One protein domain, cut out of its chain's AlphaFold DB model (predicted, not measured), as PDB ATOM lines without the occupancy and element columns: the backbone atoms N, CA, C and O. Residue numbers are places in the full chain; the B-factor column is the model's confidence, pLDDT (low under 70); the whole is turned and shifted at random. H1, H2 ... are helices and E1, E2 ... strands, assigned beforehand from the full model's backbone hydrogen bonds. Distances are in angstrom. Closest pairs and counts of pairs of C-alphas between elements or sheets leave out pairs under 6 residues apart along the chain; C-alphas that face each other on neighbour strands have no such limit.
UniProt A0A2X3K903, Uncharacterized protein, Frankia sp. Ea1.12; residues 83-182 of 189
ATOM      1  N   LEU A  83      84.692  50.537 130.145       94.25
ATOM      2  CA  LEU A  83      85.496  50.738 131.358       94.25
ATOM      3  C   LEU A  83      86.138  49.436 131.839       94.25
ATOM      4  O   LEU A  83      87.316  49.418 132.182       94.25
ATOM      5  N   GLU A  84      85.396  48.335 131.825       95.69
ATOM      6  CA  GLU A  84      85.867  47.023 132.255       95.69
ATOM      7  C   GLU A  84      86.947  46.483 131.316       95.69
ATOM      8  O   GLU A  84      87.924  45.884 131.772       95.69
ATOM      9  N   ILE A  85      86.784  46.695 130.005       95.81
ATOM     10  CA  ILE A  85      87.792  46.350 128.999       95.81
ATOM     11  C   ILE A  85      89.046  47.194 129.227       95.81
ATOM     12  O   ILE A  85      90.133  46.628 129.330       95.81
ATOM     13  N   LEU A  86      88.902  48.515 129.370       95.25
ATOM     14  CA  LEU A  86      90.028  49.423 129.576       95.25
ATOM     15  C   LEU A  86      90.798  49.086 130.859       95.25
ATOM     16  O   LEU A  86      92.010  48.890 130.799       95.25
ATOM     17  N   ALA A  87      90.110  48.949 131.996       94.31
ATOM     18  CA  ALA A  87      90.724  48.584 133.272       94.31
ATOM     19  C   ALA A  87      91.502  47.268 133.157       94.31
ATOM     20  O   ALA A  87      92.691  47.217 133.466       94.31
ATOM     21  N   ARG A  88      90.870  46.225 132.607       95.00
ATOM     22  CA  ARG A  88      91.503  44.914 132.424       95.00
ATOM     23  C   ARG A  88      92.710  44.979 131.492       95.00
ATOM     24  O   ARG A  88      93.689  44.269 131.713       95.00
ATOM     25  N   THR A  89      92.638  45.772 130.428       95.25
ATOM     26  CA  THR A  89      93.756  45.966 129.503       95.25
ATOM     27  C   THR A  89      94.935  46.612 130.220       95.25
ATOM     28  O   THR A  89      96.039  46.080 130.135       95.25
ATOM     29  N   LEU A  90      94.706  47.679 130.988       92.62
ATOM     30  CA  LEU A  90      95.752  48.369 131.749       92.62
ATOM     31  C   LEU A  90      96.344  47.489 132.863       92.62
ATOM     32  O   LEU A  90      97.560  47.455 133.049       92.62
ATOM     33  N   GLU A  91      95.517  46.708 133.558       91.06
ATOM     34  CA  GLU A  91      95.963  45.757 134.583       91.06
ATOM     35  C   GLU A  91      96.846  44.639 134.015       91.06
ATOM     36  O   GLU A  91      97.785  44.190 134.679       91.06
ATOM     37  N   LYS A  92      96.590  44.196 132.779       92.69
ATOM     38  CA  LYS A  92      97.390  43.161 132.104       92.69
ATOM     39  C   LYS A  92      98.759  43.650 131.641       92.69
ATOM     40  O   LYS A  92      99.627  42.815 131.384       92.69
ATOM     41  N   ILE A  93      98.965  44.960 131.517       92.00
ATOM     42  CA  ILE A  93     100.278  45.514 131.177       92.00
ATOM     43  C   ILE A  93     101.223  45.259 132.362       92.00
ATOM     44  O   ILE A  93     100.853  45.562 133.506       92.00
ATOM     45  N   PRO A  94     102.434  44.716 132.131       89.81
ATOM     46  CA  PRO A  94     103.429  44.544 133.185       89.81
ATOM     47  C   PRO A  94     103.672  45.854 133.933       89.81
ATOM     48  O   PRO A  94     103.791  46.905 133.309       89.81
ATOM     49  N   ALA A  95     103.781  45.807 135.263       86.12
ATOM     50  CA  ALA A  95     103.862  47.012 136.094       86.12
ATOM     51  C   ALA A  95     104.981  47.982 135.661       86.12
ATOM     52  O   ALA A  95     104.800  49.194 135.715       86.12
ATOM     53  N   GLN A  96     106.105  47.461 135.159       86.12
ATOM     54  CA  GLN A  96     107.241  48.258 134.677       86.12
ATOM     55  C   GLN A  96     106.953  49.013 133.367       86.12
ATOM     56  O   GLN A  96     107.661  49.961 133.049       86.12
ATOM     57  N   GLN A  97     105.933  48.600 132.612       90.50
ATOM     58  CA  GLN A  97     105.532  49.172 131.318       90.50
ATOM     59  C   GLN A  97     104.250  50.006 131.410       90.50
ATOM     60  O   GLN A  97     103.824  50.609 130.434       90.50
ATOM     61  N   ARG A  98     103.613  50.061 132.583       89.19
ATOM     62  CA  ARG A  98     102.346  50.776 132.787       89.19
ATOM     63  C   ARG A  98     102.459  52.298 132.652       89.19
ATOM     64  O   ARG A  98     101.460  52.955 132.392       89.19
ATOM     65  N   LEU A  99     103.663  52.850 132.796       90.88
ATOM     66  CA  LEU A  99     103.966  54.252 132.491       90.88
ATOM     67  C   LEU A  99     104.670  54.428 131.133       90.88
ATOM     68  O   LEU A  99     105.165  55.508 130.838       90.88
ATOM     69  N   ASP A 100     104.760  53.397 130.300       91.75
ATOM     70  CA  ASP A 100     105.288  53.550 128.946       91.75
ATOM     71  C   ASP A 100     104.144  53.915 127.996       91.75
ATOM     72  O   ASP A 100     103.252  53.108 127.729       91.75
ATOM     73  N   ASP A 101     104.182  55.140 127.472       93.19
ATOM     74  CA  ASP A 101     103.170  55.699 126.571       93.19
ATOM     75  C   ASP A 101     102.951  54.810 125.351       93.19
ATOM     76  O   ASP A 101     101.816  54.635 124.909       93.19
ATOM     77  N   THR A 102     104.024  54.228 124.817       94.44
ATOM     78  CA  THR A 102     103.972  53.380 123.624       94.44
ATOM     79  C   THR A 102     103.364  52.029 123.965       94.44
ATOM     80  O   THR A 102     102.473  51.562 123.256       94.44
ATOM     81  N   ALA A 103     103.801  51.407 125.063       94.38
ATOM     82  CA  ALA A 103     103.271  50.113 125.485       94.38
ATOM     83  C   ALA A 103     101.776  50.199 125.829       94.38
ATOM     84  O   ALA A 103     100.989  49.353 125.399       94.38
ATOM     85  N   VAL A 104     101.377  51.249 126.554       95.19
ATOM     86  CA  VAL A 104      99.980  51.507 126.918       95.19
ATOM     87  C   VAL A 104      99.142  51.798 125.683       95.19
ATOM     88  O   VAL A 104      98.108  51.157 125.498       95.19
ATOM     89  N   ARG A 105      99.598  52.693 124.801       96.75
ATOM     90  CA  ARG A 105      98.887  53.013 123.558       96.75
ATOM     91  C   ARG A 105      98.633  51.771 122.715       96.75
ATOM     92  O   ARG A 105      97.484  51.504 122.387       96.75
ATOM     93  N   LEU A 106      99.663  50.966 122.454       96.50
ATOM     94  CA  LEU A 106      99.529  49.745 121.654       96.50
ATOM     95  C   LEU A 106      98.561  48.734 122.283       96.50
ATOM     96  O   LEU A 106      97.775  48.103 121.575       96.50
ATOM     97  N   ALA A 107      98.604  48.561 123.606       96.69
ATOM     98  CA  ALA A 107      97.709  47.644 124.306       96.69
ATOM     99  C   ALA A 107      96.241  48.100 124.241       96.69
ATOM    100  O   ALA A 107      95.343  47.277 124.021       96.69
ATOM    101  N   VAL A 108      95.997  49.401 124.417       96.31
ATOM    102  CA  VAL A 108      94.654  49.987 124.363       96.31
ATOM    103  C   VAL A 108      94.126  49.982 122.931       96.31
ATOM    104  O   VAL A 108      93.057  49.425 122.706       96.31
ATOM    105  N   GLU A 109      94.884  50.471 121.949       96.25
ATOM    106  CA  GLU A 109      94.493  50.451 120.528       96.25
ATOM    107  C   GLU A 109      94.152  49.036 120.052       96.25
ATOM    108  O   GLU A 109      93.124  48.825 119.413       96.25
ATOM    109  N   LYS A 110      94.944  48.032 120.444       96.50
ATOM    110  CA  LYS A 110      94.650  46.628 120.134       96.50
ATOM    111  C   LYS A 110      93.332  46.140 120.744       96.50
ATOM    112  O   LYS A 110      92.682  45.277 120.167       96.50
ATOM    113  N   SER A 111      92.955  46.641 121.917       95.88
ATOM    114  CA  SER A 111      91.713  46.236 122.592       95.88
ATOM    115  C   SER A 111      90.462  46.828 121.937       95.88
ATOM    116  O   SER A 111      89.372  46.300 122.136       95.88
ATOM    117  N   PHE A 112      90.625  47.899 121.155       94.31
ATOM    118  CA  PHE A 112      89.545  48.646 120.507       94.31
ATOM    119  C   PHE A 112      89.680  48.685 118.971       94.31
ATOM    120  O   PHE A 112      89.034  49.503 118.324       94.31
ATOM    121  N   SER A 113      90.481  47.795 118.370       92.44
ATOM    122  CA  SER A 113      90.818  47.837 116.937       92.44
ATOM    123  C   SER A 113      89.626  47.673 115.993       92.44
ATOM    124  O   SER A 113      89.652  48.202 114.888       92.44
ATOM    125  N   ASP A 114      88.586  46.960 116.429       87.88
ATOM    126  CA  ASP A 114      87.384  46.678 115.630       87.88
ATOM    127  C   ASP A 114      86.248  47.678 115.918       87.88
ATOM    128  O   ASP A 114      85.068  47.377 115.733       87.88
ATOM    129  N   THR A 115      86.589  48.862 116.435       87.94
ATOM    130  CA  THR A 115      85.626  49.886 116.857       87.94
ATOM    131  C   THR A 115      86.021  51.261 116.330       87.94
ATOM    132  O   THR A 115      87.200  51.540 116.134       87.94
ATOM    133  N   ASP A 116      85.050  52.166 116.185       87.44
ATOM    134  CA  ASP A 116      85.301  53.566 115.797       87.44
ATOM    135  C   ASP A 116      85.797  54.442 116.972       87.44
ATOM    136  O   ASP A 116      85.666  55.672 116.961       87.44
ATOM    137  N   VAL A 117      86.340  53.820 118.021       91.69
ATOM    138  CA  VAL A 117      86.827  54.510 119.218       91.69
ATOM    139  C   VAL A 117      88.192  55.120 118.939       91.69
ATOM    140  O   VAL A 117      89.155  54.437 118.594       91.69
ATOM    141  N   ARG A 118      88.304  56.429 119.153       92.50
ATOM    142  CA  ARG A 118      89.590  57.126 119.137       92.50
ATOM    143  C   ARG A 118      90.290  56.928 120.469       92.50
ATOM    144  O   ARG A 118      89.679  57.143 121.513       92.50
ATOM    145  N   VAL A 119      91.567  56.571 120.406       94.50
ATOM    146  CA  VAL A 119      92.432  56.386 121.570       94.50
ATOM    147  C   VAL A 119      93.440  57.526 121.629       94.50
ATOM    148  O   VAL A 119      94.125  57.818 120.650       94.50
ATOM    149  N   GLU A 120      93.557  58.150 122.792       95.19
ATOM    150  CA  GLU A 120      94.610  59.106 123.109       95.19
ATOM    151  C   GLU A 120      95.337  58.632 124.372       95.19
ATOM    152  O   GLU A 120      94.715  58.154 125.320       95.19
ATOM    153  N   VAL A 121      96.662  58.760 124.385       96.00
ATOM    154  CA  VAL A 121      97.509  58.477 125.550       96.00
ATOM    155  C   VAL A 121      98.503  59.615 125.672       96.00
ATOM    156  O   VAL A 121      99.247  59.871 124.718       96.00
ATOM    157  N   ALA A 122      98.497  60.299 126.814       94.50
ATOM    158  CA  ALA A 122      99.315  61.481 127.038       94.50
ATOM    159  C   ALA A 122      99.571  61.735 128.527       94.50
ATOM    160  O   ALA A 122      98.860  61.247 129.409       94.50
ATOM    161  N   ARG A 123     100.581  62.566 128.785       92.69
ATOM    162  CA  ARG A 123     100.811  63.202 130.081       92.69
ATOM    163  C   ARG A 123     100.520  64.699 130.005       92.69
ATOM    164  O   ARG A 123     100.607  65.271 128.918       92.69
ATOM    165  N   PRO A 124     100.256  65.347 131.150       89.94
ATOM    166  CA  PRO A 124     100.231  66.799 131.235       89.94
ATOM    167  C   PRO A 124     101.565  67.401 130.790       89.94
ATOM    168  O   PRO A 124     102.630  66.807 130.994       89.94
ATOM    169  N   GLU A 125     101.520  68.599 130.222       89.31
ATOM    170  CA  GLU A 125     102.721  69.330 129.826       89.31
ATOM    171  C   GLU A 125     103.669  69.546 131.024       89.31
ATOM    172  O   GLU A 125     103.233  69.769 132.153       89.31
ATOM    173  N   GLY A 126     104.981  69.426 130.795       90.31
ATOM    174  CA  GLY A 126     106.001  69.555 131.847       90.31
ATOM    175  C   GLY A 126     106.147  68.341 132.777       90.31
ATOM    176  O   GLY A 126     106.936  68.389 133.722       90.31
ATOM    177  N   SER A 127     105.424  67.249 132.519       90.12
ATOM    178  CA  SER A 127     105.508  66.013 133.308       90.12
ATOM    179  C   SER A 127     106.819  65.247 133.108       90.12
ATOM    180  O   SER A 127     107.431  65.284 132.040       90.12
ATOM    181  N   THR A 128     107.224  64.480 134.124       88.69
ATOM    182  CA  THR A 128     108.349  63.538 134.029       88.69
ATOM    183  C   THR A 128     107.858  62.153 133.580       88.69
ATOM    184  O   THR A 128     106.663  61.861 133.671       88.69
ATOM    185  N   PRO A 129     108.749  61.236 133.157       85.31
ATOM    186  CA  PRO A 129     108.359  59.863 132.813       85.31
ATOM    187  C   PRO A 129     107.693  59.079 133.958       85.31
ATOM    188  O   PRO A 129     107.000  58.096 133.715       85.31
ATOM    189  N   THR A 130     107.886  59.508 135.209       87.06
ATOM    190  CA  THR A 130     107.272  58.890 136.395       87.06
ATOM    191  C   THR A 130     105.931  59.517 136.776       87.06
ATOM    192  O   THR A 130     105.264  59.014 137.677       87.06
ATOM    193  N   SER A 131     105.537  60.623 136.138       90.62
ATOM    194  CA  SER A 131     104.229  61.240 136.348       90.62
ATOM    195  C   SER A 131     103.104  60.314 135.867       90.62
ATOM    196  O   SER A 131     103.328  59.517 134.943       90.62
ATOM    197  N   PRO A 132     101.894  60.439 136.446       91.69
ATOM    198  CA  PRO A 132     100.728  59.687 136.004       91.69
ATOM    199  C   PRO A 132     100.509  59.806 134.497       91.69
ATOM    200  O   PRO A 132     100.655  60.885 133.920       91.69
ATOM    201  N   LEU A 133     100.154  58.686 133.881       93.81
ATOM    202  CA  LEU A 133      99.813  58.594 132.473       93.81
ATOM    203  C   LEU A 133      98.294  58.565 132.333       93.81
ATOM    204  O   LEU A 133      97.620  57.809 133.034       93.81
ATOM    205  N   GLY A 134      97.759  59.388 131.441       94.38
ATOM    206  CA  GLY A 134      96.336  59.424 131.157       94.38
ATOM    207  C   GLY A 134      96.001  58.769 129.823       94.38
ATOM    208  O   GLY A 134      96.832  58.680 128.916       94.38
ATOM    209  N   ILE A 135      94.767  58.285 129.729       95.44
ATOM    210  CA  ILE A 135      94.186  57.621 128.566       95.44
ATOM    211  C   ILE A 135      92.814  58.246 128.319       95.44
ATOM    212  O   ILE A 135      92.051  58.420 129.267       95.44
ATOM    213  N   ALA A 136      92.481  58.548 127.069       94.19
ATOM    214  CA  ALA A 136      91.134  58.939 126.670       94.19
ATOM    215  C   ALA A 136      90.624  58.040 125.541       94.19
ATOM    216  O   ALA A 136      91.336  57.763 124.574       94.19
ATOM    217  N   LEU A 137      89.381  57.591 125.681       93.75
ATOM    218  CA  LEU A 137      88.617  56.878 124.668       93.75
ATOM    219  C   LEU A 137      87.442  57.756 124.257       93.75
ATOM    220  O   LEU A 137      86.681  58.191 125.121       93.75
ATOM    221  N   ALA A 138      87.268  58.004 122.963       90.75
ATOM    222  CA  ALA A 138      86.179  58.840 122.466       90.75
ATOM    223  C   ALA A 138      85.455  58.196 121.279       90.75
ATOM    224  O   ALA A 138      86.082  57.810 120.293       90.75
ATOM    225  N   ALA A 139      84.124  58.161 121.354       88.56
ATOM    226  CA  ALA A 139      83.239  57.832 120.242       88.56
ATOM    227  C   ALA A 139      82.320  59.029 119.965       88.56
ATOM    228  O   ALA A 139      81.727  59.613 120.874       88.56
ATOM    229  N   GLY A 140      82.239  59.450 118.703       81.62
ATOM    230  CA  GLY A 140      81.414  60.597 118.321       81.62
ATOM    231  C   GLY A 140      81.765  61.894 119.073       81.62
ATOM    232  O   GLY A 140      82.914  62.136 119.466       81.62
ATOM    233  N   LYS A 141      80.765  62.765 119.255       76.12
ATOM    234  CA  LYS A 141      80.951  64.107 119.835       76.12
ATOM    235  C   LYS A 141      80.802  64.178 121.355       76.12
ATOM    236  O   LYS A 141      81.446  65.036 121.938       76.12
ATOM    237  N   ASP A 142      80.046  63.268 121.968       76.81
ATOM    238  CA  ASP A 142      79.617  63.425 123.369       76.81
ATOM    239  C   ASP A 142      79.903  62.207 124.264       76.81
ATOM    240  O   ASP A 142      79.579  62.242 125.450       76.81
ATOM    241  N   ASP A 143      80.483  61.124 123.731       86.75
ATOM    242  CA  ASP A 143      80.748  59.904 124.504       86.75
ATOM    243  C   ASP A 143      82.249  59.705 124.739       86.75
ATOM    244  O   ASP A 143      83.039  59.671 123.787       86.75
ATOM    245  N   CYS A 144      82.666  59.676 126.006       90.06
ATOM    246  CA  CYS A 144      84.071  59.600 126.388       90.06
ATOM    247  C   CYS A 144      84.280  58.863 127.714       90.06
ATOM    248  O   CYS A 144      83.514  59.015 128.669       90.06
ATOM    249  N   ALA A 145      85.365  58.096 127.768       92.38
ATOM    250  CA  ALA A 145      85.891  57.489 128.975       92.38
ATOM    251  C   ALA A 145      87.351  57.901 129.164       92.38
ATOM    252  O   ALA A 145      88.116  57.977 128.199       92.38
ATOM    253  N   LEU A 146      87.734  58.121 130.416       92.94
ATOM    254  CA  LEU A 146      89.101  58.407 130.815       92.94
ATOM    255  C   LEU A 146      89.675  57.247 131.622       92.94
ATOM    256  O   LEU A 146      88.969  56.533 132.338       92.94
ATOM    257  N   GLY A 147      90.984  57.088 131.505       92.62
ATOM    258  CA  GLY A 147      91.792  56.210 132.324       92.62
ATOM    259  C   GLY A 147      92.999  56.955 132.873       92.62
ATOM    260  O   GLY A 147      93.530  57.870 132.243       92.62
ATOM    261  N   ARG A 148      93.454  56.522 134.040       92.62
ATOM    262  CA  ARG A 148      94.678  56.984 134.674       92.62
ATOM    263  C   ARG A 148      95.481  55.804 135.169       92.62
ATOM    264  O   ARG A 148      94.939  54.883 135.779       92.62
ATOM    265  N   VAL A 149      96.781  55.885 134.947       91.31
ATOM    266  CA  VAL A 149      97.770  54.967 135.487       91.31
ATOM    267  C   VAL A 149      98.768  55.774 136.296       91.31
ATOM    268  O   VAL A 149      99.419  56.677 135.772       91.31
ATOM    269  N   ALA A 150      98.897  55.463 137.580       86.31
ATOM    270  CA  ALA A 150      99.819  56.144 138.474       86.31
ATOM    271  C   ALA A 150     100.686  55.136 139.217       86.31
ATOM    272  O   ALA A 150     100.216  54.084 139.635       86.31
ATOM    273  N   VAL A 151     101.958  55.474 139.415       70.44
ATOM    274  CA  VAL A 151     102.852  54.698 140.281       70.44
ATOM    275  C   VAL A 151     102.748  55.280 141.685       70.44
ATOM    276  O   VAL A 151     103.588  56.058 142.125       70.44
ATOM    277  N   ASP A 152     101.651  54.959 142.367       67.31
ATOM    278  CA  ASP A 152     101.620  55.006 143.829       67.31
ATOM    279  C   ASP A 152     102.198  53.698 144.402       67.31
ATOM    280  O   ASP A 152     102.744  52.868 143.669       67.31
ATOM    281  N   GLN A 153     102.087  53.495 145.717       54.84
ATOM    282  CA  GLN A 153     102.593  52.293 146.391       54.84
ATOM    283  C   GLN A 153     102.030  50.971 145.816       54.84
ATOM    284  O   GLN A 153     102.638  49.929 146.048       54.84
ATOM    285  N   ASN A 154     100.935  51.007 145.039       59.75
ATOM    286  CA  ASN A 154     100.265  49.843 144.454       59.75
ATOM    287  C   ASN A 154     100.103  49.893 142.922       59.75
ATOM    288  O   ASN A 154      99.459  49.003 142.364       59.75
ATOM    289  N   ALA A 155     100.684  50.880 142.233       66.62
ATOM    290  CA  ALA A 155     100.484  51.098 140.798       66.62
ATOM    291  C   ALA A 155      98.989  51.130 140.406       66.62
ATOM    292  O   ALA A 155      98.517  50.266 139.655       66.62
ATOM    293  N   SER A 156      98.241  52.092 140.961       82.19
ATOM    294  CA  SER A 156      96.797  52.216 140.750       82.19
ATOM    295  C   SER A 156      96.405  52.501 139.295       82.19
ATOM    296  O   SER A 156      97.039  53.274 138.568       82.19
ATOM    297  N   VAL A 157      95.316  51.844 138.889       88.06
ATOM    298  CA  VAL A 157      94.594  52.072 137.638       88.06
ATOM    299  C   VAL A 157      93.197  52.555 138.004       88.06
ATOM    300  O   VAL A 157      92.479  51.872 138.734       88.06
ATOM    301  N   THR A 158      92.807  53.705 137.470       91.00
ATOM    302  CA  THR A 158      91.473  54.282 137.669       91.00
ATOM    303  C   THR A 158      90.857  54.548 136.305       91.00
ATOM    304  O   THR A 158      91.523  55.099 135.434       91.00
ATOM    305  N   VAL A 159      89.594  54.174 136.106       92.38
ATOM    306  CA  VAL A 159      88.853  54.441 134.865       92.38
ATOM    307  C   VAL A 159      87.465  54.982 135.190       92.38
ATOM    308  O   VAL A 159      86.854  54.564 136.175       92.38
ATOM    309  N   TRP A 160      86.963  55.923 134.395       92.25
ATOM    310  CA  TRP A 160      85.636  56.508 134.586       92.25
ATOM    311  C   TRP A 160      85.049  57.030 133.277       92.25
ATOM    312  O   TRP A 160      85.768  57.379 132.344       92.25
ATOM    313  N   TYR A 161      83.719  57.099 133.219       90.50
ATOM    314  CA  TYR A 161      83.026  57.840 132.171       90.50
ATOM    315  C   TYR A 161      83.050  59.330 132.473       90.50
ATOM    316  O   TYR A 161      82.905  59.746 133.625       90.50
ATOM    317  N   VAL A 162      83.160  60.129 131.420       86.44
ATOM    318  CA  VAL A 162      83.048  61.582 131.503       86.44
ATOM    319  C   VAL A 162      81.568  61.933 131.371       86.44
ATOM    320  O   VAL A 162      80.938  61.550 130.381       86.44
ATOM    321  N   PRO A 163      80.965  62.638 132.341       81.75
ATOM    322  CA  PRO A 163      79.586  63.092 132.220       81.75
ATOM    323  C   PRO A 163      79.392  63.899 130.931       81.75
ATOM    324  O   PRO A 163      80.194  64.779 130.635       81.75
ATOM    325  N   ARG A 164      78.297  63.667 130.193       77.38
ATOM    326  CA  ARG A 164      78.034  64.359 128.909       77.38
ATOM    327  C   ARG A 164      78.109  65.887 128.990       77.38
ATOM    328  O   ARG A 164      78.529  66.523 128.031       77.38
ATOM    329  N   VAL A 165      77.725  66.462 130.134       74.19
ATOM    330  CA  VAL A 165      77.808  67.911 130.388       74.19
ATOM    331  C   VAL A 165      79.250  68.439 130.362       74.19
ATOM    332  O   VAL A 165      79.466  69.585 129.999       74.19
ATOM    333  N   LEU A 166      80.230  67.593 130.691       75.94
ATOM    334  CA  LEU A 166      81.662  67.895 130.667       75.94
ATOM    335  C   LEU A 166      82.349  67.403 129.389       75.94
ATOM    336  O   LEU A 166      83.459  67.814 129.089       75.94
ATOM    337  N   ALA A 167      81.697  66.540 128.608       73.88
ATOM    338  CA  ALA A 167      82.232  66.016 127.352       73.88
ATOM    339  C   ALA A 167      81.996  66.950 126.146       73.88
ATOM    340  O   ALA A 167      82.119  66.512 125.001       73.88
ATOM    341  N   GLN A 168      81.637  68.217 126.381       73.25
ATOM    342  CA  GLN A 168      81.403  69.187 125.312       73.25
ATOM    343  C   GLN A 168      82.728  69.663 124.688       73.25
ATOM    344  O   GLN A 168      83.755  69.716 125.368       73.25
ATOM    345  N   PRO A 169      82.751  70.017 123.389       68.19
ATOM    346  CA  PRO A 169      83.957  70.538 122.752       68.19
ATOM    347  C   PRO A 169      84.498  71.783 123.474       68.19
ATOM    348  O   PRO A 169      83.788  72.777 123.595       68.19
ATOM    349  N   GLY A 170      85.763  71.739 123.904       66.25
ATOM    350  CA  GLY A 170      86.424  72.836 124.623       66.25
ATOM    351  C   GLY A 170      86.338  72.760 126.153       66.25
ATOM    352  O   GLY A 170      86.991  73.560 126.818       66.25
ATOM    353  N   GLU A 171      85.594  71.798 126.704       69.12
ATOM    354  CA  GLU A 171      85.536  71.530 128.145       69.12
ATOM    355  C   GLU A 171      86.641  70.558 128.605       69.12
ATOM    356  O   GLU A 171      87.209  69.801 127.812       69.12
ATOM    357  N   LEU A 172      86.940  70.572 129.909       66.25
ATOM    358  CA  LEU A 172      87.892  69.650 130.540       66.25
ATOM    359  C   LEU A 172      87.327  68.226 130.585       66.25
ATOM    360  O   LEU A 172      86.212  68.010 131.060       66.25
ATOM    361  N   GLY A 173      88.145  67.239 130.214       71.00
ATOM    362  CA  GLY A 173      87.850  65.831 130.472       71.00
ATOM    363  C   GLY A 173      87.686  64.959 129.235       71.00
ATOM    364  O   GLY A 173      87.267  63.820 129.377       71.00
ATOM    365  N   ARG A 174      88.020  65.437 128.033       83.94
ATOM    366  CA  ARG A 174      88.018  64.598 126.817       83.94
ATOM    367  C   ARG A 174      89.408  64.268 126.277       83.94
ATOM    368  O   ARG A 174      89.511  63.508 125.317       83.94
ATOM    369  N   HIS A 175      90.453  64.801 126.907       88.75
ATOM    370  CA  HIS A 175      91.843  64.587 126.519       88.75
ATOM    371  C   HIS A 175      92.567  63.668 127.496       88.75
ATOM    372  O   HIS A 175      92.262  63.615 128.690       88.75
ATOM    373  N   ALA A 176      93.571  62.948 127.005       90.81
ATOM    374  CA  ALA A 176      94.304  62.002 127.835       90.81
ATOM    375  C   ALA A 176      95.109  62.721 128.927       90.81
ATOM    376  O   ALA A 176      95.185  62.234 130.050       90.81
ATOM    377  N   ALA A 177      95.636  63.916 128.641       89.50
ATOM    378  CA  ALA A 177      96.301  64.746 129.646       89.50
ATOM    379  C   ALA A 177      95.372  65.105 130.823       89.50
ATOM    380  O   ALA A 177      95.829  65.121 131.965       89.50
ATOM    381  N   ASP A 178      94.073  65.306 130.566       86.31
ATOM    382  CA  ASP A 178      93.080  65.504 131.621       86.31
ATOM    383  C   ASP A 178      92.956  64.235 132.464       86.31
ATOM    384  O   ASP A 178      93.076  64.298 133.680       86.31
ATOM    385  N   GLY A 179      92.829  63.059 131.841       84.62
ATOM    386  CA  GLY A 179      92.786  61.771 132.546       84.62
ATOM    387  C   GLY A 179      93.918  61.583 133.563       84.62
ATOM    388  O   GLY A 179      93.687  61.083 134.660       84.62
ATOM    389  N   ALA A 180      95.127  62.068 133.281       87.88
ATOM    390  CA  ALA A 180      96.243  62.001 134.227       87.88
ATOM    391  C   ALA A 180      96.043  62.841 135.511       87.88
ATOM    392  O   ALA A 180      96.627  62.517 136.552       87.88
ATOM    393  N   LEU A 181      95.230  63.900 135.437       85.25
ATOM    394  CA  LEU A 181      94.932  64.861 136.507       85.25
ATOM    395  C   LEU A 181      93.633  64.543 137.278       85.25
ATOM    396  O   LEU A 181      93.352  65.201 138.275       85.25
ATOM    397  N   GLU A 182      92.849  63.558 136.824       80.38
ATOM    398  CA  GLU A 182      91.543  63.157 137.389       80.38
ATOM    399  C   GLU A 182      90.416  64.232 137.447       80.38
ATOM    400  O   GLU A 182      89.555  64.155 138.331       80.38
TER     401      GLU A 182
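What this domain is: This is residues 83 to 182 of the 189 residues of an uncharacterized protein of Frankia sp. Ea1.12 (UniProt A0A2X3K903). A twisted four-stranded sheet forms the core of this domain, with two helices, H1 and H2, covering one face and the short helix H3 packed on the other. H1 lies over the E3 and E4 half of the sheet and H2 over the E1 and E2 half, while a long loop, residues 162 to 175, leads from E4 round to H3. The printed part has 100 residues, with three named helices and four named strands in the order H1 H2 E1 E2 E3 E4 H3; the sheet's order is E1 - E2 - E3 - E4, all antiparallel, and the class is mixed, helices and strands. The whole is compact, with a radius of gyration of the C-alphas of 12.6 A and spans of 34 by 31 by 19 A.

How they stand to each other: E1, residues 118 to 122, E2, residues 133 to 139, E3, residues 143 to 149, and E4, residues 157 to 161, form a meander, each strand the antiparallel neighbour of the one before, and each successive two are a hairpin. E1 and E4 are the edge strands. Within hydrogen-bond range are N 120 and O 136, 2.9 A, between E1 and E2; N 135 and O 147, 2.8 A, between E2 and E3; and N 148 and O 158, 2.8 A, between E3 and E4. H1, residues 83 to 92, is on the sheet over E3 and E4 at a height of 8.9 A; its closest C-alpha pair with E4 is Leu 83 and Val 159, 6.1 A. H2, residues 101 to 111, is on the same face over E1 and E2 at a height of 9.1 A; the C-alphas of Arg 105 and Val 121 are its closest to E1, 6.0 A. Both run along the strands. H1 and H2 touch, closest at the C-alphas of Thr 89 and Val 108, 6.6 A, at a steep tilt of 52 degrees, opposite ways. H3, residues 176 to 181, is on the opposite face at a height of 6.0 A, only just over E2, with 3 of its 6 C-alphas there; the C-alphas of Gly 134 and Ala 180 are the closest of E2 and H3, 4.0 A. H3 runs slantwise to the strands, at 47 degrees to E2 on the local plane, and is apart from H1 and H2. Every O i to N i+4 pair is within hydrogen-bond range in H1 and H2, and 1 of 2 in H3.

Where its parts are: E2 spans 20.6 A and E3 20.9 A from first to last C-alpha, H2 15.4 A and H1 14.1 A. H1 begins at C-alpha 83 (85.496, 50.738, 131.358), and H3 ends at C-alpha 181 (94.932, 64.861, 136.507).

The domain as a whole: The two C-alphas farthest apart are those of Lys 141 and Gln 153, 36.2 A. The printed part has no cut. The link E4 to H3 is long and E2 to E3 tight. Mean pLDDT of the printed part is 87.5; residues 152 to 155 and 169 to 172 are under 70.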